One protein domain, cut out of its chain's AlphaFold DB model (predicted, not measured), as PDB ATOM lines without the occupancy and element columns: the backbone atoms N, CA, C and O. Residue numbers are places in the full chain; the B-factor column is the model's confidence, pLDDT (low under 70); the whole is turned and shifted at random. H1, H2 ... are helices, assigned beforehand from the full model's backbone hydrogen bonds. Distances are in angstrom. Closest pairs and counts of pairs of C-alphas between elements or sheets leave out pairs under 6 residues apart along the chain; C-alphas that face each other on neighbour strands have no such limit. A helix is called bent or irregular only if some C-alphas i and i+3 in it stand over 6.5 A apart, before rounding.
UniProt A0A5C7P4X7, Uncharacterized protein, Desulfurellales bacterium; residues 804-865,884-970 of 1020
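Overview. This is residues 804 to 865 and 884 to 970 of the 1020 residues of an uncharacterized protein of Desulfurellales bacterium (UniProt A0A5C7P4X7). The short helix H6 lies in the middle, with H4 and H3 packed on it, while H1 and H2 meet at a corner and make a bowed outer side over H3. On the other side of H6, the helix H7 runs outward and the chain folds back through residues 940 to 945, which stick out, into H8, while the short helix H5 packs on both H6 and H8. The printed part has 149 residues with eight named helices, H1 to H8 in order, and no named strand; the class is all helix. It is only just loose, close to compact, with a radius of gyration of the C-alphas of 18.1 A, and spans 52 by 42 by 26 A.

Arrangement. H1, residues 804 to 822, and H2, residues 824 to 841, only just touch, only at the corner, with 3 pairs of C-alphas within 8 A; the closest are those of Leu 820 and Leu 827, 5.4 A apart. Residues 831 to 839 of H2 alone touch residues 845 to 850 of H3, residues 843 to 863, in a helical hairpin at a shallow tilt of 33 degrees, only just short of steep; the closest C-alphas, of Ala 839 and Ala 846, are 5.0 A apart. Residues 806 to 810 of H1 alone touch residues 884 to 887 of H4, residues 884 to 898, at a steep tilt of 56 degrees, with the C-alphas of Tyr 810 and Ile 887 closest at 6.6 A. H6, residues 914 to 923, is the hub, touching five helices, and forms a bundle, a group of helices side by side, with H3 and H4. The closest C-alphas of H4 and H6, of Ala 896 and Ala 916, are 5.2 A apart. H5, residues 902 to 909, and H6 form a helical hairpin and only just touch, with 3 pairs of C-alphas within 8 A, the closest being Val 903 and Ala 916 at 6.5 A. H7, residues 925 to 941, and H8, residues 948 to 958, form a helical hairpin at a steep tilt of 40 degrees, opposite ways, and only just touch, with 3 pairs of C-alphas within 8 A; the closest, of Val 932 and Met 958, are 6.0 A apart. H2 is apart from H4 and H6, among others. Every O i to N i+4 pair is within hydrogen-bond range in H1, H3, H4, H5, H6, H7 and H8, and 11 of 14 are in H2.

Along the chain. H1 begins at C-alpha 804, (-17.784, -13.962, 25.819), and is 26.6 A long from first to last C-alpha; H2, 25.5 A, is irregular, with C-alphas 834 and 837 7.2 A apart, and has a kink of 51 degrees near residue 835. H3 is the longest by residues, 30.4 A, H4 is 20.7 A and H7 24.3 A, while H5, H6 and H8 are shorter. H8 ends at C-alpha 958, (11.709, -34.274, 28.436).

Size, cuts and confidence. The two C-alphas farthest apart, of Lys 840 and Phe 970, are 55.0 A apart. Residues 866 to 883 are not printed, and C-alphas 865 and 884 are 13.8 A apart across the cut, on the link from H3 to H4. Of the links that are printed whole, H7 to H8 is short and the others are tight. Residues 959 to 970 hold no named element. The mean pLDDT of the printed part is 93.2, and no printed residue is under 70.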
ATOM      1  N   ALA A 804     -16.609 -13.490  25.084       81.31
ATOM      2  CA  ALA A 804     -17.784 -13.962  25.819       81.31
ATOM      3  C   ALA A 804     -18.177 -15.423  25.500       81.31
ATOM      4  O   ALA A 804     -18.619 -16.142  26.392       81.31
ATOM      5  N   SER A 805     -17.999 -15.879  24.251       86.50
ATOM      6  CA  SER A 805     -18.233 -17.277  23.854       86.50
ATOM      7  C   SER A 805     -17.217 -18.203  24.521       86.50
ATOM      8  O   SER A 805     -17.600 -19.185  25.150       86.50
ATOM      9  N   ARG A 806     -15.925 -17.835  24.493       86.94
ATOM     10  CA  ARG A 806     -14.852 -18.635  25.107       86.94
ATOM     11  C   ARG A 806     -15.020 -18.757  26.622       86.94
ATOM     12  O   ARG A 806     -14.900 -19.855  27.160       86.94
ATOM     13  N   GLN A 807     -15.373 -17.661  27.296       88.94
ATOM     14  CA  GLN A 807     -15.696 -17.666  28.727       88.94
ATOM     15  C   GLN A 807     -16.888 -18.571  29.047       88.94
ATOM     16  O   GLN A 807     -16.822 -19.352  29.994       88.94
ATOM     17  N   LYS A 808     -17.958 -18.508  28.244       88.75
ATOM     18  CA  LYS A 808     -19.136 -19.364  28.429       88.75
ATOM     19  C   LYS A 808     -18.801 -20.841  28.223       88.75
ATOM     20  O   LYS A 808     -19.185 -21.662  29.048       88.75
ATOM     21  N   SER A 809     -18.059 -21.179  27.170       86.56
ATOM     22  CA  SER A 809     -17.608 -22.551  26.923       86.56
ATOM     23  C   SER A 809     -16.723 -23.060  28.064       86.56
ATOM     24  O   SER A 809     -16.894 -24.195  28.504       86.56
ATOM     25  N   TYR A 810     -15.836 -22.209  28.603       89.19
ATOM     26  CA  TYR A 810     -14.952 -22.587  29.711       89.19
ATOM     27  C   TYR A 810     -15.762 -22.864  30.977       89.19
ATOM     28  O   TYR A 810     -15.568 -23.894  31.619       89.19
ATOM     29  N   ALA A 811     -16.705 -21.974  31.308       87.94
ATOM     30  CA  ALA A 811     -17.597 -22.144  32.450       87.94
ATOM     31  C   ALA A 811     -18.411 -23.439  32.326       87.94
ATOM     32  O   ALA A 811     -18.397 -24.252  33.244       87.94
ATOM     33  N   ASN A 812     -19.013 -23.690  31.158       88.44
ATOM     34  CA  ASN A 812     -19.768 -24.917  30.900       88.44
ATOM     35  C   ASN A 812     -18.906 -26.174  31.088       88.44
ATOM     36  O   ASN A 812     -19.351 -27.131  31.713       88.44
ATOM     37  N   ARG A 813     -17.670 -26.173  30.571       87.88
ATOM     38  CA  ARG A 813     -16.766 -27.327  30.654       87.88
ATOM     39  C   ARG A 813     -16.281 -27.583  32.075       87.88
ATOM     40  O   ARG A 813     -16.246 -28.729  32.519       87.88
ATOM     41  N   ARG A 814     -15.933 -26.521  32.802       89.19
ATOM     42  CA  ARG A 814     -15.585 -26.592  34.224       89.19
ATOM     43  C   ARG A 814     -16.746 -27.161  35.034       89.19
ATOM     44  O   ARG A 814     -16.531 -28.050  35.855       89.19
ATOM     45  N   ASP A 815     -17.954 -26.654  34.812       88.75
ATOM     46  CA  ASP A 815     -19.143 -27.059  35.560       88.75
ATOM     47  C   ASP A 815     -19.537 -28.509  35.221       88.75
ATOM     48  O   ASP A 815     -19.873 -29.273  36.122       88.75
ATOM     49  N   GLU A 816     -19.390 -28.935  33.960       88.69
ATOM     50  CA  GLU A 816     -19.561 -30.329  33.526       88.69
ATOM     51  C   GLU A 816     -18.576 -31.273  34.234       88.69
ATOM     52  O   GLU A 816     -18.991 -32.270  34.829       88.69
ATOM     53  N   ILE A 817     -17.281 -30.946  34.221       89.38
ATOM     54  CA  ILE A 817     -16.244 -31.758  34.876       89.38
ATOM     55  C   ILE A 817     -16.475 -31.794  36.390       89.38
ATOM     56  O   ILE A 817     -16.410 -32.858  37.003       89.38
ATOM     57  N   THR A 818     -16.823 -30.655  36.991       88.62
ATOM     58  CA  THR A 818     -17.145 -30.573  38.421       88.62
ATOM     59  C   THR A 818     -18.360 -31.438  38.762       88.62
ATOM     60  O   THR A 818     -18.316 -32.190  39.733       88.62
ATOM     61  N   ALA A 819     -19.420 -31.405  37.950       88.25
ATOM     62  CA  ALA A 819     -20.617 -32.217  38.159       88.25
ATOM     63  C   ALA A 819     -20.330 -33.726  38.056       88.25
ATOM     64  O   ALA A 819     -20.807 -34.497  38.894       88.25
ATOM     65  N   LEU A 820     -19.511 -34.143  37.081       89.00
ATOM     66  CA  LEU A 820     -19.067 -35.537  36.939       89.00
ATOM     67  C   LEU A 820     -18.266 -36.010  38.157       89.00
ATOM     68  O   LEU A 820     -18.390 -37.159  38.568       89.00
ATOM     69  N   MET A 821     -17.480 -35.123  38.764       86.69
ATOM     70  CA  MET A 821     -16.675 -35.448  39.941       86.69
ATOM     71  C   MET A 821     -17.455 -35.458  41.253       86.69
ATOM     72  O   MET A 821     -17.152 -36.257  42.135       86.69
ATOM     73  N   VAL A 822     -18.470 -34.603  41.384       91.00
ATOM     74  CA  VAL A 822     -19.378 -34.614  42.542       91.00
ATOM     75  C   VAL A 822     -20.245 -35.877  42.553       91.00
ATOM     76  O   VAL A 822     -20.670 -36.318  43.619       91.00
ATOM     77  N   SER A 823     -20.470 -36.496  41.389       92.31
ATOM     78  CA  SER A 823     -21.312 -37.688  41.240       92.31
ATOM     79  C   SER A 823     -20.536 -38.882  40.656       92.31
ATOM     80  O   SER A 823     -20.737 -39.211  39.485       92.31
ATOM     81  N   PRO A 824     -19.707 -39.594  41.454       89.12
ATOM     82  CA  PRO A 824     -18.929 -40.746  40.980       89.12
ATOM     83  C   PRO A 824     -19.771 -41.804  40.254       89.12
ATOM     84  O   PRO A 824     -19.346 -42.338  39.234       89.12
ATOM     85  N   ASN A 825     -21.001 -42.052  40.718       91.19
ATOM     86  CA  ASN A 825     -21.913 -43.007  40.082       91.19
ATOM     87  C   ASN A 825     -22.361 -42.548  38.687       91.19
ATOM     88  O   ASN A 825     -22.389 -43.356  37.766       91.19
ATOM     89  N   ALA A 826     -22.647 -41.254  38.507       90.31
ATOM     90  CA  ALA A 826     -23.032 -40.706  37.204       90.31
ATOM     91  C   ALA A 826     -21.862 -40.750  36.209       90.31
ATOM     92  O   ALA A 826     -22.070 -40.961  35.013       90.31
ATOM     93  N   LEU A 827     -20.628 -40.584  36.700       89.25
ATOM     94  CA  LEU A 827     -19.426 -40.782  35.897       89.25
ATOM     95  C   LEU A 827     -19.282 -42.246  35.470       89.25
ATOM     96  O   LEU A 827     -19.111 -42.498  34.281       89.25
ATOM     97  N   VAL A 828     -19.388 -43.200  36.402       90.00
ATOM     98  CA  VAL A 828     -19.307 -44.641  36.096       90.00
ATOM     99  C   VAL A 828     -20.400 -45.057  35.112       90.00
ATOM    100  O   VAL A 828     -20.117 -45.764  34.150       90.00
ATOM    101  N   GLU A 829     -21.629 -44.570  35.283       92.38
ATOM    102  CA  GLU A 829     -22.750 -44.876  34.393       92.38
ATOM    103  C   GLU A 829     -22.505 -44.343  32.974       92.38
ATOM    104  O   GLU A 829     -22.543 -45.115  32.015       92.38
ATOM    105  N   ARG A 830     -22.131 -43.063  32.824       91.19
ATOM    106  CA  ARG A 830     -21.784 -42.479  31.513       91.19
ATOM    107  C   ARG A 830     -20.594 -43.178  30.871       91.19
ATOM    108  O   ARG A 830     -20.583 -43.395  29.661       91.19
ATOM    109  N   LEU A 831     -19.598 -43.527  31.677       90.19
ATOM    110  CA  LEU A 831     -18.383 -44.174  31.220       90.19
ATOM    111  C   LEU A 831     -18.645 -45.601  30.744       90.19
ATOM    112  O   LEU A 831     -18.176 -45.985  29.673       90.19
ATOM    113  N   SER A 832     -19.435 -46.362  31.499       89.19
ATOM    114  CA  SER A 832     -19.848 -47.707  31.110       89.19
ATOM    115  C   SER A 832     -20.717 -47.681  29.849       89.19
ATOM    116  O   SER A 832     -20.451 -48.449  28.930       89.19
ATOM    117  N   ALA A 833     -21.669 -46.746  29.738       93.38
ATOM    118  CA  ALA A 833     -22.514 -46.593  28.554       93.38
ATOM    119  C   ALA A 833     -21.704 -46.227  27.299       93.38
ATOM    120  O   ALA A 833     -21.914 -46.804  26.234       93.38
ATOM    121  N   ALA A 834     -20.744 -45.306  27.423       89.88
ATOM    122  CA  ALA A 834     -19.895 -44.885  26.311       89.88
ATOM    123  C   ALA A 834     -18.910 -45.968  25.860       89.88
ATOM    124  O   ALA A 834     -18.605 -46.076  24.673       89.88
ATOM    125  N   MET A 835     -18.412 -46.768  26.805       94.19
ATOM    126  CA  MET A 835     -17.484 -47.858  26.525       94.19
ATOM    127  C   MET A 835     -18.194 -49.156  26.149       94.19
ATOM    128  O   MET A 835     -17.534 -50.038  25.618       94.19
ATOM    129  N   ALA A 836     -19.510 -49.286  26.351       95.25
ATOM    130  CA  ALA A 836     -20.256 -50.516  26.080       95.25
ATOM    131  C   ALA A 836     -20.050 -51.089  24.660       95.25
ATOM    132  O   ALA A 836     -19.853 -52.301  24.555       95.25
ATOM    133  N   PRO A 837     -20.016 -50.285  23.573       95.38
ATOM    134  CA  PRO A 837     -19.724 -50.813  22.240       95.38
ATOM    135  C   PRO A 837     -18.308 -51.391  22.126       95.38
ATOM    136  O   PRO A 837     -18.126 -52.432  21.512       95.38
ATOM    137  N   ILE A 838     -17.317 -50.743  22.751       94.75
ATOM    138  CA  ILE A 838     -15.915 -51.184  22.732       94.75
ATOM    139  C   ILE A 838     -15.730 -52.391  23.645       94.75
ATOM    140  O   ILE A 838     -15.065 -53.337  23.263       94.75
ATOM    141  N   ALA A 839     -16.354 -52.400  24.822       95.38
ATOM    142  CA  ALA A 839     -16.257 -53.479  25.797       95.38
ATOM    143  C   ALA A 839     -16.795 -54.808  25.254       95.38
ATOM    144  O   ALA A 839     -16.329 -55.865  25.672       95.38
ATOM    145  N   LYS A 840     -17.752 -54.748  24.317       95.56
ATOM    146  CA  LYS A 840     -18.280 -55.925  23.623       95.56
ATOM    147  C   LYS A 840     -17.226 -56.602  22.741       95.56
ATOM    148  O   LYS A 840     -17.161 -57.826  22.733       95.56
ATOM    149  N   ASP A 841     -16.422 -55.812  22.030       97.19
ATOM    150  CA  ASP A 841     -15.444 -56.317  21.058       97.19
ATOM    151  C   ASP A 841     -14.023 -56.424  21.655       97.19
ATOM    152  O   ASP A 841     -13.216 -57.238  21.216       97.19
ATOM    153  N   SER A 842     -13.706 -55.610  22.668       96.50
ATOM    154  CA  SER A 842     -12.417 -55.548  23.360       96.50
ATOM    155  C   SER A 842     -12.567 -55.008  24.800       96.50
ATOM    156  O   SER A 842     -12.496 -53.793  25.039       96.50
ATOM    157  N   PRO A 843     -12.760 -55.890  25.800       94.69
ATOM    158  CA  PRO A 843     -12.929 -55.486  27.198       94.69
ATOM    159  C   PRO A 843     -11.676 -54.819  27.784       94.69
ATOM    160  O   PRO A 843     -11.790 -53.912  28.609       94.69
ATOM    161  N   GLU A 844     -10.484 -55.205  27.326       91.44
ATOM    162  CA  GLU A 844      -9.215 -54.613  27.763       91.44
ATOM    163  C   GLU A 844      -9.069 -53.159  27.299       91.44
ATOM    164  O   GLU A 844      -8.709 -52.287  28.092       91.44
ATOM    165  N   VAL A 845      -9.419 -52.863  26.040       93.31
ATOM    166  CA  VAL A 845      -9.390 -51.490  25.508       93.31
ATOM    167  C   VAL A 845     -10.421 -50.620  26.218       93.31
ATOM    168  O   VAL A 845     -10.131 -49.468  26.547       93.31
ATOM    169  N   ALA A 846     -11.602 -51.169  26.515       94.06
ATOM    170  CA  ALA A 846     -12.592 -50.474  27.326       94.06
ATOM    171  C   ALA A 846     -12.038 -50.145  28.720       94.06
ATOM    172  O   ALA A 846     -12.075 -48.982  29.118       94.06
ATOM    173  N   ALA A 847     -11.456 -51.115  29.433       92.56
ATOM    174  CA  ALA A 847     -10.866 -50.899  30.756       92.56
ATOM    175  C   ALA A 847      -9.722 -49.864  30.734       92.56
ATOM    176  O   ALA A 847      -9.677 -48.960  31.574       92.56
ATOM    177  N   ALA A 848      -8.833 -49.930  29.739       91.56
ATOM    178  CA  ALA A 848      -7.770 -48.944  29.552       91.56
ATOM    179  C   ALA A 848      -8.334 -47.537  29.278       91.56
ATOM    180  O   ALA A 848      -7.866 -46.555  29.861       91.56
ATOM    181  N   GLY A 849      -9.380 -47.440  28.452       92.62
ATOM    182  CA  GLY A 849     -10.101 -46.194  28.191       92.62
ATOM    183  C   GLY A 849     -10.720 -45.600  29.457       92.62
ATOM    184  O   GLY A 849     -10.606 -44.396  29.696       92.62
ATOM    185  N   GLN A 850     -11.301 -46.440  30.319       93.56
ATOM    186  CA  GLN A 850     -11.837 -46.016  31.612       93.56
ATOM    187  C   GLN A 850     -10.755 -45.439  32.531       93.56
ATOM    188  O   GLN A 850     -10.941 -44.364  33.105       93.56
ATOM    189  N   ALA A 851      -9.603 -46.108  32.621       93.81
ATOM    190  CA  ALA A 851      -8.474 -45.641  33.421       93.81
ATOM    191  C   ALA A 851      -7.920 -44.293  32.919       93.81
ATOM    192  O   ALA A 851      -7.626 -43.405  33.722       93.81
ATOM    193  N   VAL A 852      -7.809 -44.111  31.597       95.75
ATOM    194  CA  VAL A 852      -7.376 -42.844  30.982       95.75
ATOM    195  C   VAL A 852      -8.350 -41.711  31.301       95.75
ATOM    196  O   VAL A 852      -7.910 -40.638  31.711       95.75
ATOM    197  N   ILE A 853      -9.659 -41.940  31.169       94.38
ATOM    198  CA  ILE A 853     -10.680 -40.921  31.461       94.38
ATOM    199  C   ILE A 853     -10.667 -40.542  32.946       94.38
ATOM    200  O   ILE A 853     -10.735 -39.356  33.273       94.38
ATOM    201  N   GLY A 854     -10.504 -41.519  33.843       93.62
ATOM    202  CA  GLY A 854     -10.335 -41.263  35.274       93.62
ATOM    203  C   GLY A 854      -9.137 -40.353  35.567       93.62
ATOM    204  O   GLY A 854      -9.289 -39.330  36.240       93.62
ATOM    205  N   ARG A 855      -7.965 -40.661  34.988       95.94
ATOM    206  CA  ARG A 855      -6.764 -39.811  35.099       95.94
ATOM    207  C   ARG A 855      -6.982 -38.419  34.511       95.94
ATOM    208  O   ARG A 855      -6.571 -37.438  35.125       95.94
ATOM    209  N   ALA A 856      -7.640 -38.318  33.356       96.00
ATOM    210  CA  ALA A 856      -7.930 -37.046  32.699       96.00
ATOM    211  C   ALA A 856      -8.808 -36.137  33.567       96.00
ATOM    212  O   ALA A 856      -8.486 -34.964  33.741       96.00
ATOM    213  N   LEU A 857      -9.881 -36.673  34.157       94.19
ATOM    214  CA  LEU A 857     -10.776 -35.908  35.029       94.19
ATOM    215  C   LEU A 857     -10.075 -35.461  36.312       94.19
ATOM    216  O   LEU A 857     -10.161 -34.289  36.672       94.19
ATOM    217  N   GLN A 858      -9.326 -36.358  36.959       93.69
ATOM    218  CA  GLN A 858      -8.546 -36.023  38.151       93.69
ATOM    219  C   GLN A 858      -7.483 -34.955  37.849       93.69
ATOM    220  O   GLN A 858      -7.303 -34.007  38.618       93.69
ATOM    221  N   PHE A 859      -6.801 -35.072  36.707       96.12
ATOM    222  CA  PHE A 859      -5.836 -34.078  36.252       96.12
ATOM    223  C   PHE A 859      -6.510 -32.727  36.001       96.12
ATOM    224  O   PHE A 859      -6.082 -31.726  36.570       96.12
ATOM    225  N   LEU A 860      -7.592 -32.684  35.220       94.31
ATOM    226  CA  LEU A 860      -8.314 -31.446  34.920       94.31
ATOM    227  C   LEU A 860      -8.856 -30.781  36.185       94.31
ATOM    228  O   LEU A 860      -8.704 -29.574  36.344       94.31
ATOM    229  N   GLN A 861      -9.388 -31.552  37.134       92.00
ATOM    230  CA  GLN A 861      -9.814 -31.039  38.437       92.00
ATOM    231  C   GLN A 861      -8.672 -30.368  39.197       92.00
ATOM    232  O   GLN A 861      -8.868 -29.308  39.783       92.00
ATOM    233  N   SER A 862      -7.474 -30.956  39.168       93.81
ATOM    234  CA  SER A 862      -6.296 -30.358  39.802       93.81
ATOM    235  C   SER A 862      -5.853 -29.047  39.133       93.81
ATOM    236  O   SER A 862      -5.149 -28.250  39.757       93.81
ATOM    237  N   LYS A 863      -6.256 -28.824  37.872       94.00
ATOM    238  CA  LYS A 863      -5.908 -27.647  37.061       94.00
ATOM    239  C   LYS A 863      -6.977 -26.567  37.041       94.00
ATOM    240  O   LYS A 863      -6.617 -25.403  36.877       94.00
ATOM    241  N   PHE A 864      -8.251 -26.902  37.235       87.44
ATOM    242  CA  PHE A 864      -9.259 -25.904  37.571       87.44
ATOM    243  C   PHE A 864      -8.875 -25.325  38.930       87.44
ATOM    244  O   PHE A 864      -8.863 -26.045  39.928       87.44
ATOM    245  N   GLY A 865      -8.465 -24.052  38.961       73.38
ATOM    246  CA  GLY A 865      -8.011 -23.411  40.189       73.38
ATOM    247  C   GLY A 865      -8.992 -23.693  41.326       73.38
ATOM    248  O   GLY A 865     -10.205 -23.632  41.118       73.38
ATOM    249  N   GLU A 884      -8.368 -14.433  30.514       89.56
ATOM    250  CA  GLU A 884      -8.206 -15.029  29.181       89.56
ATOM    251  C   GLU A 884      -6.963 -15.929  29.108       89.56
ATOM    252  O   GLU A 884      -6.948 -16.938  28.397       89.56
ATOM    253  N   PHE A 885      -5.942 -15.624  29.913       90.69
ATOM    254  CA  PHE A 885      -4.762 -16.464  30.060       90.69
ATOM    255  C   PHE A 885      -5.073 -17.821  30.709       90.69
ATOM    256  O   PHE A 885      -4.532 -18.840  30.276       90.69
ATOM    257  N   GLU A 886      -5.968 -17.867  31.699       90.88
ATOM    258  CA  GLU A 886      -6.398 -19.115  32.343       90.88
ATOM    259  C   GLU A 886      -7.236 -19.975  31.388       90.88
ATOM    260  O   GLU A 886      -7.031 -21.189  31.315       90.88
ATOM    261  N   ILE A 887      -8.097 -19.345  30.581       91.94
ATOM    262  CA  ILE A 887      -8.841 -20.028  29.510       91.94
ATOM    263  C   ILE A 887      -7.860 -20.622  28.497       91.94
ATOM    264  O   ILE A 887      -7.894 -21.816  28.227       91.94
ATOM    265  N   SER A 888      -6.920 -19.812  27.998       92.94
ATOM    266  CA  SER A 888      -5.912 -20.266  27.037       92.94
ATOM    267  C   SER A 888      -5.034 -21.390  27.596       92.94
ATOM    268  O   SER A 888      -4.656 -22.300  26.861       92.94
ATOM    269  N   ARG A 889      -4.709 -21.348  28.891       94.94
ATOM    270  CA  ARG A 889      -3.980 -22.414  29.582       94.94
ATOM    271  C   ARG A 889      -4.782 -23.716  29.606       94.94
ATOM    272  O   ARG A 889      -4.236 -24.769  29.284       94.94
ATOM    273  N   MET A 890      -6.064 -23.643  29.955       94.31
ATOM    274  CA  MET A 890      -6.946 -24.808  29.987       94.31
ATOM    275  C   MET A 890      -7.166 -25.404  28.597       94.31
ATOM    276  O   MET A 890      -7.123 -26.621  28.454       94.31
ATOM    277  N   ASP A 891      -7.290 -24.567  27.567       92.06
ATOM    278  CA  ASP A 891      -7.400 -25.020  26.176       92.06
ATOM    279  C   ASP A 891      -6.187 -25.879  25.772       92.06
ATOM    280  O   ASP A 891      -6.340 -26.897  25.097       92.06
ATOM    281  N   ARG A 892      -4.975 -25.518  26.223       95.56
ATOM    282  CA  ARG A 892      -3.753 -26.304  25.965       95.56
ATOM    283  C   ARG A 892      -3.761 -27.653  26.683       95.56
ATOM    284  O   ARG A 892      -3.375 -28.649  26.074       95.56
ATOM    285  N   TYR A 893      -4.226 -27.699  27.934       96.62
ATOM    286  CA  TYR A 893      -4.405 -28.960  28.661       96.62
ATOM    287  C   TYR A 893      -5.433 -29.859  27.969       96.62
ATOM    288  O   TYR A 893      -5.134 -31.010  27.666       96.62
ATOM    289  N   MET A 894      -6.616 -29.321  27.666       94.25
ATOM    290  CA  MET A 894      -7.705 -30.051  27.014       94.25
ATOM    291  C   MET A 894      -7.282 -30.598  25.653       94.25
ATOM    292  O   MET A 894      -7.502 -31.771  25.375       94.25
ATOM    293  N   ARG A 895      -6.598 -29.790  24.837       94.81
ATOM    294  CA  ARG A 895      -6.119 -30.216  23.520       94.81
ATOM    295  C   ARG A 895      -5.159 -31.404  23.602       94.81
ATOM    296  O   ARG A 895      -5.309 -32.335  22.822       94.81
ATOM    297  N   ALA A 896      -4.222 -31.405  24.551       96.56
ATOM    298  CA  ALA A 896      -3.307 -32.533  24.748       96.56
ATOM    299  C   ALA A 896      -4.000 -33.779  25.332       96.56
ATOM    300  O   ALA A 896      -3.525 -34.895  25.131       96.56
ATOM    301  N   ILE A 897      -5.120 -33.609  26.045       96.31
ATOM    302  CA  ILE A 897      -5.935 -34.724  26.549       96.31
ATOM    303  C   ILE A 897      -6.772 -35.346  25.427       96.31
ATOM    304  O   ILE A 897      -6.864 -36.570  25.339       96.31
ATOM    305  N   GLU A 898      -7.382 -34.512  24.585       94.31
ATOM    306  CA  GLU A 898      -8.251 -34.928  23.481       94.31
ATOM    307  C   GLU A 898      -7.456 -35.497  22.295       94.31
ATOM    308  O   GLU A 898      -7.887 -36.470  21.678       94.31
ATOM    309  N   ASP A 899      -6.284 -34.926  21.997       96.00
ATOM    310  CA  ASP A 899      -5.369 -35.377  20.947       96.00
ATOM    311  C   ASP A 899      -3.919 -35.419  21.475       96.00
ATOM    312  O   ASP A 899      -3.149 -34.472  21.276       96.00
ATOM    313  N   PRO A 900      -3.496 -36.516  22.138       96.38
ATOM    314  CA  PRO A 900      -2.149 -36.625  22.702       96.38
ATOM    315  C   PRO A 900      -1.040 -36.552  21.645       96.38
ATOM    316  O   PRO A 900       0.093 -36.185  21.958       96.38
ATOM    317  N   LEU A 901      -1.344 -36.860  20.378       95.50
ATOM    318  CA  LEU A 901      -0.378 -36.773  19.283       95.50
ATOM    319  C   LEU A 901      -0.223 -35.344  18.748       95.50
ATOM    320  O   LEU A 901       0.794 -35.053  18.110       95.50
ATOM    321  N   SER A 902      -1.144 -34.424  19.063       95.75
ATOM    322  CA  SER A 902      -0.997 -33.012  18.691       95.75
ATOM    323  C   SER A 902       0.252 -32.384  19.310       95.75
ATOM    324  O   SER A 902       0.793 -31.432  18.757       95.75
ATOM    325  N   VAL A 903       0.740 -32.938  20.425       96.69
ATOM    326  CA  VAL A 903       1.995 -32.554  21.086       96.69
ATOM    327  C   VAL A 903       3.187 -32.679  20.125       96.69
ATOM    328  O   VAL A 903       4.043 -31.795  20.085       96.69
ATOM    329  N   ILE A 904       3.218 -33.716  19.278       94.75
ATOM    330  CA  ILE A 904       4.272 -33.905  18.266       94.75
ATOM    331  C   ILE A 904       4.156 -32.843  17.172       94.75
ATOM    332  O   ILE A 904       5.163 -32.274  16.742       94.75
ATOM    333  N   ASP A 905       2.938 -32.553  16.717       94.75
ATOM    334  CA  ASP A 905       2.705 -31.526  15.701       94.75
ATOM    335  C   ASP A 905       3.062 -30.129  16.215       94.75
ATOM    336  O   ASP A 905       3.658 -29.330  15.485       94.75
ATOM    337  N   ASP A 906       2.749 -29.840  17.476       96.44
ATOM    338  CA  ASP A 906       3.113 -28.592  18.134       96.44
ATOM    339  C   ASP A 906       4.639 -28.504  18.297       96.44
ATOM    340  O   ASP A 906       5.224 -27.481  17.943       96.44
ATOM    341  N   MET A 907       5.323 -29.588  18.674       95.50
ATOM    342  CA  MET A 907       6.792 -29.649  18.702       95.50
ATOM    343  C   MET A 907       7.422 -29.416  17.316       95.50
ATOM    344  O   MET A 907       8.388 -28.653  17.169       95.50
ATOM    345  N   LYS A 908       6.864 -30.021  16.259       94.00
ATOM    346  CA  LYS A 908       7.306 -29.797  14.870       94.00
ATOM    347  C   LYS A 908       7.174 -28.327  14.478       94.00
ATOM    348  O   LYS A 908       8.123 -27.775  13.920       94.00
ATOM    349  N   LYS A 909       6.063 -27.686  14.849       96.31
ATOM    350  CA  LYS A 909       5.757 -26.270  14.576       96.31
ATOM    351  C   LYS A 909       6.451 -25.277  15.520       96.31
ATOM    352  O   LYS A 909       6.313 -24.079  15.306       96.31
ATOM    353  N   GLY A 910       7.166 -25.743  16.550       95.69
ATOM    354  CA  GLY A 910       7.768 -24.869  17.568       95.69
ATOM    355  C   GLY A 910       6.735 -24.209  18.492       95.69
ATOM    356  O   GLY A 910       6.972 -23.125  19.010       95.69
ATOM    357  N   LYS A 911       5.566 -24.836  18.645       96.69
ATOM    358  CA  LYS A 911       4.425 -24.390  19.457       96.69
ATOM    359  C   LYS A 911       4.190 -25.278  20.684       96.69
ATOM    360  O   LYS A 911       3.146 -25.151  21.319       96.69
ATOM    361  N   LEU A 912       5.110 -26.190  21.011       97.44
ATOM    362  CA  LEU A 912       4.986 -27.020  22.206       97.44
ATOM    363  C   LEU A 912       4.992 -26.131  23.447       97.44
ATOM    364  O   LEU A 912       5.809 -25.215  23.564       97.44
ATOM    365  N   THR A 913       4.084 -26.428  24.371       97.69
ATOM    366  CA  THR A 913       3.882 -25.678  25.612       97.69
ATOM    367  C   THR A 913       4.025 -26.590  26.824       97.69
ATOM    368  O   THR A 913       3.826 -27.802  26.724       97.69
ATOM    369  N   ALA A 914       4.384 -26.005  27.971       97.06
ATOM    370  CA  ALA A 914       4.575 -26.754  29.213       97.06
ATOM    371  C   ALA A 914       3.285 -27.462  29.631       97.06
ATOM    372  O   ALA A 914       3.321 -28.597  30.100       97.06
ATOM    373  N   GLU A 915       2.143 -26.813  29.404       97.56
ATOM    374  CA  GLU A 915       0.839 -27.349  29.773       97.56
ATOM    375  C   GLU A 915       0.466 -28.578  28.943       97.56
ATOM    376  O   GLU A 915      -0.007 -29.568  29.498       97.56
ATOM    377  N   ALA A 916       0.757 -28.568  27.639       97.69
ATOM    378  CA  ALA A 916       0.517 -29.724  26.779       97.69
ATOM    379  C   ALA A 916       1.361 -30.941  27.202       97.69
ATOM    380  O   ALA A 916       0.836 -32.050  27.302       97.69
ATOM    381  N   VAL A 917       2.650 -30.740  27.510       98.12
ATOM    382  CA  VAL A 917       3.530 -31.828  27.985       98.12
ATOM    383  C   VAL A 917       3.098 -32.326  29.362       98.12
ATOM    384  O   VAL A 917       3.116 -33.526  29.629       98.12
ATOM    385  N   GLU A 918       2.692 -31.419  30.249       98.00
ATOM    386  CA  GLU A 918       2.202 -31.781  31.571       98.00
ATOM    387  C   GLU A 918       0.935 -32.648  31.484       98.00
ATOM    388  O   GLU A 918       0.919 -33.729  32.075       98.00
ATOM    389  N   ALA A 919      -0.065 -32.241  30.693       97.88
ATOM    390  CA  ALA A 919      -1.261 -33.048  30.431       97.88
ATOM    391  C   ALA A 919      -0.915 -34.414  29.832       97.88
ATOM    392  O   ALA A 919      -1.389 -35.434  30.334       97.88
ATOM    393  N   LEU A 920      -0.052 -34.445  28.810       98.00
ATOM    394  CA  LEU A 920       0.363 -35.691  28.168       98.00
ATOM    395  C   LEU A 920       0.992 -36.651  29.185       98.00
ATOM    396  O   LEU A 920       0.578 -37.799  29.280       98.00
ATOM    397  N   SER A 921       1.939 -36.172  29.993       97.94
ATOM    398  CA  SER A 921       2.629 -37.002  30.986       97.94
ATOM    399  C   SER A 921       1.722 -37.508  32.114       97.94
ATOM    400  O   SER A 921       1.939 -38.601  32.628       97.94
ATOM    401  N   ALA A 922       0.710 -36.726  32.510       97.81
ATOM    402  CA  ALA A 922      -0.187 -37.080  33.605       97.81
ATOM    403  C   ALA A 922      -1.293 -38.049  33.158       97.81
ATOM    404  O   ALA A 922      -1.656 -38.966  33.895       97.81
ATOM    405  N   VAL A 923      -1.831 -37.855  31.952       98.00
ATOM    406  CA  VAL A 923      -2.974 -38.629  31.443       98.00
ATOM    407  C   VAL A 923      -2.520 -39.849  30.632       98.00
ATOM    408  O   VAL A 923      -3.089 -40.938  30.789       98.00
ATOM    409  N   TYR A 924      -1.449 -39.698  29.846       97.88
ATOM    410  CA  TYR A 924      -0.889 -40.701  28.933       97.88
ATOM    411  C   TYR A 924       0.615 -40.955  29.194       97.88
ATOM    412  O   TYR A 924       1.456 -40.688  28.329       97.88
ATOM    413  N   PRO A 925       0.990 -41.499  30.367       97.31
ATOM    414  CA  PRO A 925       2.394 -41.663  30.750       97.31
ATOM    415  C   PRO A 925       3.193 -42.589  29.819       97.31
ATOM    416  O   PRO A 925       4.384 -42.359  29.622       97.31
ATOM    417  N   SER A 926       2.564 -43.613  29.228       95.69
ATOM    418  CA  SER A 926       3.215 -44.494  28.245       95.69
ATOM    419  C   SER A 926       3.568 -43.741  26.963       95.69
ATOM    420  O   SER A 926       4.729 -43.714  26.580       95.69
ATOM    421  N   ILE A 927       2.604 -43.023  26.375       96.25
ATOM    422  CA  ILE A 927       2.823 -42.225  25.160       96.25
ATOM    423  C   ILE A 927       3.926 -41.181  25.389       96.25
ATOM    424  O   ILE A 927       4.791 -40.998  24.536       96.25
ATOM    425  N   HIS A 928       3.923 -40.498  26.539       98.00
ATOM    426  CA  HIS A 928       4.982 -39.542  26.882       98.00
ATOM    427  C   HIS A 928       6.364 -40.208  26.939       98.00
ATOM    428  O   HIS A 928       7.317 -39.678  26.369       98.00
ATOM    429  N   ARG A 929       6.464 -41.384  27.571       97.12
ATOM    430  CA  ARG A 929       7.708 -42.160  27.672       97.12
ATOM    431  C   ARG A 929       8.226 -42.595  26.304       97.12
ATOM    432  O   ARG A 929       9.417 -42.442  26.039       97.12
ATOM    433  N   ASP A 930       7.343 -43.077  25.437       95.81
ATOM    434  CA  ASP A 930       7.702 -43.508  24.085       95.81
ATOM    435  C   ASP A 930       8.207 -42.316  23.261       95.81
ATOM    436  O   ASP A 930       9.258 -42.396  22.629       95.81
ATOM    437  N   MET A 931       7.533 -41.160  23.354       95.62
ATOM    438  CA  MET A 931       7.990 -39.924  22.706       95.62
ATOM    439  C   MET A 931       9.373 -39.479  23.201       95.62
ATOM    440  O   MET A 931      10.211 -39.085  22.392       95.62
ATOM    441  N   VAL A 932       9.625 -39.522  24.514       96.62
ATOM    442  CA  VAL A 932      10.933 -39.159  25.088       96.62
ATOM    443  C   VAL A 932      12.022 -40.128  24.629       96.62
ATOM    444  O   VAL A 932      13.106 -39.685  24.252       96.62
ATOM    445  N   THR A 933      11.732 -41.430  24.614       96.38
ATOM    446  CA  THR A 933      12.672 -42.480  24.188       96.38
ATOM    447  C   THR A 933      13.056 -42.314  22.721       96.38
ATOM    448  O   THR A 933      14.240 -42.326  22.385       96.38
ATOM    449  N   GLU A 934      12.074 -42.074  21.856       95.81
ATOM    450  CA  GLU A 934      12.301 -41.860  20.428       95.81
ATOM    451  C   GLU A 934      13.131 -40.596  20.177       95.81
ATOM    452  O   GLU A 934      14.100 -40.606  19.422       95.81
ATOM    453  N   VAL A 935      12.814 -39.495  20.868       94.44
ATOM    454  CA  VAL A 935      13.587 -38.252  20.750       94.44
ATOM    455  C   VAL A 935      15.026 -38.443  21.234       94.44
ATOM    456  O   VAL A 935      15.947 -37.964  20.579       94.44
ATOM    457  N   MET A 936      15.245 -39.171  22.331       93.06
ATOM    458  CA  MET A 936      16.591 -39.481  22.828       93.06
ATOM    459  C   MET A 936      17.393 -40.355  21.864       93.06
ATOM    460  O   MET A 936      18.589 -40.115  21.677       93.06
ATOM    461  N   THR A 937      16.727 -41.319  21.228       94.38
ATOM    462  CA  THR A 937      17.310 -42.179  20.192       94.38
ATOM    463  C   THR A 937      17.734 -41.339  18.989       94.38
ATOM    464  O   THR A 937      18.898 -41.363  18.599       94.38
ATOM    465  N   LEU A 938      16.853 -40.465  18.492       92.06
ATOM    466  CA  LEU A 938      17.157 -39.568  17.372       92.06
ATOM    467  C   LEU A 938      18.289 -38.576  17.677       92.06
ATOM    468  O   LEU A 938      19.078 -38.251  16.788       92.06
ATOM    469  N   ILE A 939      18.388 -38.086  18.918       91.12
ATOM    470  CA  ILE A 939      19.499 -37.226  19.356       91.12
ATOM    471  C   ILE A 939      20.828 -37.993  19.324       91.12
ATOM    472  O   ILE A 939      21.843 -37.420  18.927       91.12
ATOM    473  N   HIS A 940      20.828 -39.273  19.708       89.25
ATOM    474  CA  HIS A 940      22.014 -40.131  19.634       89.25
ATOM    475  C   HIS A 940      22.406 -40.460  18.191       89.25
ATOM    476  O   HIS A 940      23.581 -40.362  17.837       89.25
ATOM    477  N   GLU A 941      21.433 -40.812  17.351       91.31
ATOM    478  CA  GLU A 941      21.660 -41.207  15.956       91.31
ATOM    479  C   GLU A 941      22.041 -40.028  15.057       91.31
ATOM    480  O   GLU A 941      22.769 -40.187  14.079       91.31
ATOM    481  N   THR A 942      21.572 -38.821  15.383       89.44
ATOM    482  CA  THR A 942      21.818 -37.617  14.587       89.44
ATOM    483  C   THR A 942      22.684 -36.625  15.369       89.44
ATOM    484  O   THR A 942      22.154 -35.649  15.904       89.44
ATOM    485  N   PRO A 943      24.027 -36.774  15.384       74.75
ATOM    486  CA  PRO A 943      24.952 -35.879  16.093       74.75
ATOM    487  C   PRO A 943      25.116 -34.502  15.413       74.75
ATOM    488  O   PRO A 943      26.210 -33.937  15.337       74.75
ATOM    489  N   ARG A 944      24.029 -33.936  14.877       85.81
ATOM    490  CA  ARG A 944      23.981 -32.594  14.293       85.81
ATOM    491  C   ARG A 944      23.734 -31.560  15.386       85.81
ATOM    492  O   ARG A 944      23.088 -31.827  16.394       85.81
ATOM    493  N   ILE A 945      24.207 -30.337  15.155       89.62
ATOM    494  CA  ILE A 945      23.906 -29.195  16.023       89.62
ATOM    495  C   ILE A 945      22.395 -28.928  15.953       89.62
ATOM    496  O   ILE A 945      21.891 -28.435  14.945       89.62
ATOM    497  N   ILE A 946      21.667 -29.266  17.019       92.50
ATOM    498  CA  ILE A 946      20.224 -29.024  17.137       92.50
ATOM    499  C   ILE A 946      19.997 -27.513  17.311       92.50
ATOM    500  O   ILE A 946      20.594 -26.947  18.229       92.50
ATOM    501  N   PRO A 947      19.157 -26.838  16.502       94.19
ATOM    502  CA  PRO A 947      18.846 -25.413  16.677       94.19
ATOM    503  C   PRO A 947      18.316 -25.086  18.080       94.19
ATOM    504  O   PRO A 947      17.639 -25.911  18.694       94.19
ATOM    505  N   GLN A 948      18.588 -23.879  18.591       93.50
ATOM    506  CA  GLN A 948      18.227 -23.504  19.966       93.50
ATOM    507  C   GLN A 948      16.722 -23.626  20.233       93.50
ATOM    508  O   GLN A 948      16.353 -24.155  21.281       93.50
ATOM    509  N   GLU A 949      15.851 -23.229  19.294       93.81
ATOM    510  CA  GLU A 949      14.404 -23.370  19.504       93.81
ATOM    511  C   GLU A 949      14.012 -24.840  19.665       93.81
ATOM    512  O   GLU A 949      13.217 -25.185  20.536       93.81
ATOM    513  N   LYS A 950      14.615 -25.736  18.876       95.12
ATOM    514  CA  LYS A 950      14.369 -27.180  18.982       95.12
ATOM    515  C   LYS A 950      14.910 -27.755  20.281       95.12
ATOM    516  O   LYS A 950      14.232 -28.583  20.881       95.12
ATOM    517  N   ARG A 951      16.051 -27.262  20.770       94.69
ATOM    518  CA  ARG A 951      16.565 -27.658  22.085       94.69
ATOM    519  C   ARG A 951      15.597 -27.291  23.213       94.69
ATOM    520  O   ARG A 951      15.381 -28.101  24.105       94.69
ATOM    521  N   ILE A 952      14.960 -26.117  23.142       95.06
ATOM    522  CA  ILE A 952      13.971 -25.686  24.145       95.06
ATOM    523  C   ILE A 952      12.750 -26.608  24.107       95.06
ATOM    524  O   ILE A 952      12.268 -27.040  25.147       95.06
ATOM    525  N   GLN A 953      12.265 -26.942  22.910       96.44
ATOM    526  CA  GLN A 953      11.102 -27.816  22.740       96.44
ATOM    527  C   GLN A 953      11.381 -29.243  23.236       96.44
ATOM    528  O   GLN A 953      10.541 -29.834  23.905       96.44
ATOM    529  N   ILE A 954      12.572 -29.777  22.962       96.44
ATOM    530  CA  ILE A 954      13.002 -31.087  23.465       96.44
ATOM    531  C   ILE A 954      13.137 -31.053  24.995       96.44
ATOM    532  O   ILE A 954      12.604 -31.934  25.663       96.44
ATOM    533  N   SER A 955      13.763 -30.015  25.561       96.25
ATOM    534  CA  SER A 955      13.863 -29.818  27.017       96.25
ATOM    535  C   SER A 955      12.486 -29.784  27.685       96.25
ATOM    536  O   SER A 955      12.250 -30.434  28.704       96.25
ATOM    537  N   LEU A 956      11.532 -29.100  27.048       96.81
ATOM    538  CA  LEU A 956      10.151 -29.026  27.499       96.81
ATOM    539  C   LEU A 956       9.458 -30.391  27.475       96.81
ATOM    540  O   LEU A 956       8.816 -30.746  28.459       96.81
ATOM    541  N   LEU A 957       9.612 -31.160  26.388       97.62
ATOM    542  CA  LEU A 957       9.069 -32.517  26.260       97.62
ATOM    543  C   LEU A 957       9.663 -33.463  27.310       97.62
ATOM    544  O   LEU A 957       8.927 -34.206  27.954       97.62
ATOM    545  N   MET A 958      10.981 -33.420  27.494       96.75
ATOM    546  CA  MET A 958      11.709 -34.274  28.436       96.75
ATOM    547  C   MET A 958      11.510 -33.862  29.896       96.75
ATOM    548  O   MET A 958      11.842 -34.632  30.793       96.75
ATOM    549  N   LYS A 959      10.981 -32.654  30.141       96.06
ATOM    550  CA  LYS A 959      10.946 -32.012  31.463       96.06
ATOM    551  C   LYS A 959      12.329 -31.971  32.133       96.06
ATOM    552  O   LYS A 959      12.428 -32.032  33.357       96.06
ATOM    553  N   ALA A 960      13.385 -31.876  31.329       95.12
ATOM    554  CA  ALA A 960      14.770 -31.897  31.778       95.12
ATOM    555  C   ALA A 960      15.630 -31.006  30.866       95.12
ATOM    556  O   ALA A 960      15.452 -31.043  29.645       95.12
ATOM    557  N   PRO A 961      16.570 -30.219  31.422       94.19
ATOM    558  CA  PRO A 961      17.456 -29.390  30.619       94.19
ATOM    559  C   PRO A 961      18.402 -30.278  29.805       94.19
ATOM    560  O   PRO A 961      19.214 -31.006  30.364       94.19
ATOM    561  N   ILE A 962      18.316 -30.202  28.477       93.38
ATOM    562  CA  ILE A 962      19.209 -30.960  27.581       93.38
ATOM    563  C   ILE A 962      20.537 -30.254  27.291       93.38
ATOM    564  O   ILE A 962      21.425 -30.825  26.668       93.38
ATOM    565  N   ASP A 963      20.645 -28.984  27.678       91.81
ATOM    566  CA  ASP A 963      21.830 -28.157  27.487       91.81
ATOM    567  C   ASP A 963      22.068 -27.313  28.741       91.81
ATOM    568  O   ASP A 963      21.116 -26.890  29.404       91.81
ATOM    569  N   PHE A 964      23.337 -27.040  29.050       89.19
ATOM    570  CA  PHE A 964      23.729 -26.263  30.227       89.19
ATOM    571  C   PHE A 964      23.060 -24.883  30.261       89.19
ATOM    572  O   PHE A 964      22.676 -24.420  31.334       89.19
ATOM    573  N   SER A 965      22.821 -24.265  29.096       91.56
ATOM    574  CA  SER A 965      22.139 -22.968  29.003       91.56
ATOM    575  C   SER A 965      20.676 -22.983  29.471       91.56
ATOM    576  O   SER A 965      20.082 -21.926  29.666       91.56
ATOM    577  N   MET A 966      20.086 -24.168  29.656       92.62
ATOM    578  CA  MET A 966      18.705 -24.353  30.115       92.62
ATOM    579  C   MET A 966      18.609 -24.746  31.590       92.62
ATOM    580  O   MET A 966      17.505 -24.935  32.097       92.62
ATOM    581  N   THR A 967      19.742 -24.898  32.274       92.88
ATOM    582  CA  THR A 967      19.771 -25.191  33.709       92.88
ATOM    583  C   THR A 967      19.312 -23.975  34.515       92.88
ATOM    584  O   THR A 967      19.508 -22.827  34.103       92.88
ATOM    585  N   ALA A 968      18.688 -24.213  35.671       90.88
ATOM    586  CA  ALA A 968      18.228 -23.136  36.546       90.88
ATOM    587  C   ALA A 968      19.404 -22.264  37.018       90.88
ATOM    588  O   ALA A 968      19.266 -21.050  37.146       90.88
ATOM    589  N   GLU A 969      20.574 -22.876  37.202       93.06
ATOM    590  CA  GLU A 969      21.825 -22.233  37.580       93.06
ATOM    591  C   GLU A 969      22.299 -21.251  36.506       93.06
ATOM    592  O   GLU A 969      22.612 -20.104  36.823       93.06
ATOM    593  N   PHE A 970      22.316 -21.661  35.233       93.81
ATOM    594  CA  PHE A 970      22.726 -20.779  34.139       93.81
ATOM    595  C   PHE A 970      21.726 -19.643  33.909       93.81
ATOM    596  O   PHE A 970      22.134 -18.500  33.692       93.81
TER     597      PHE A 970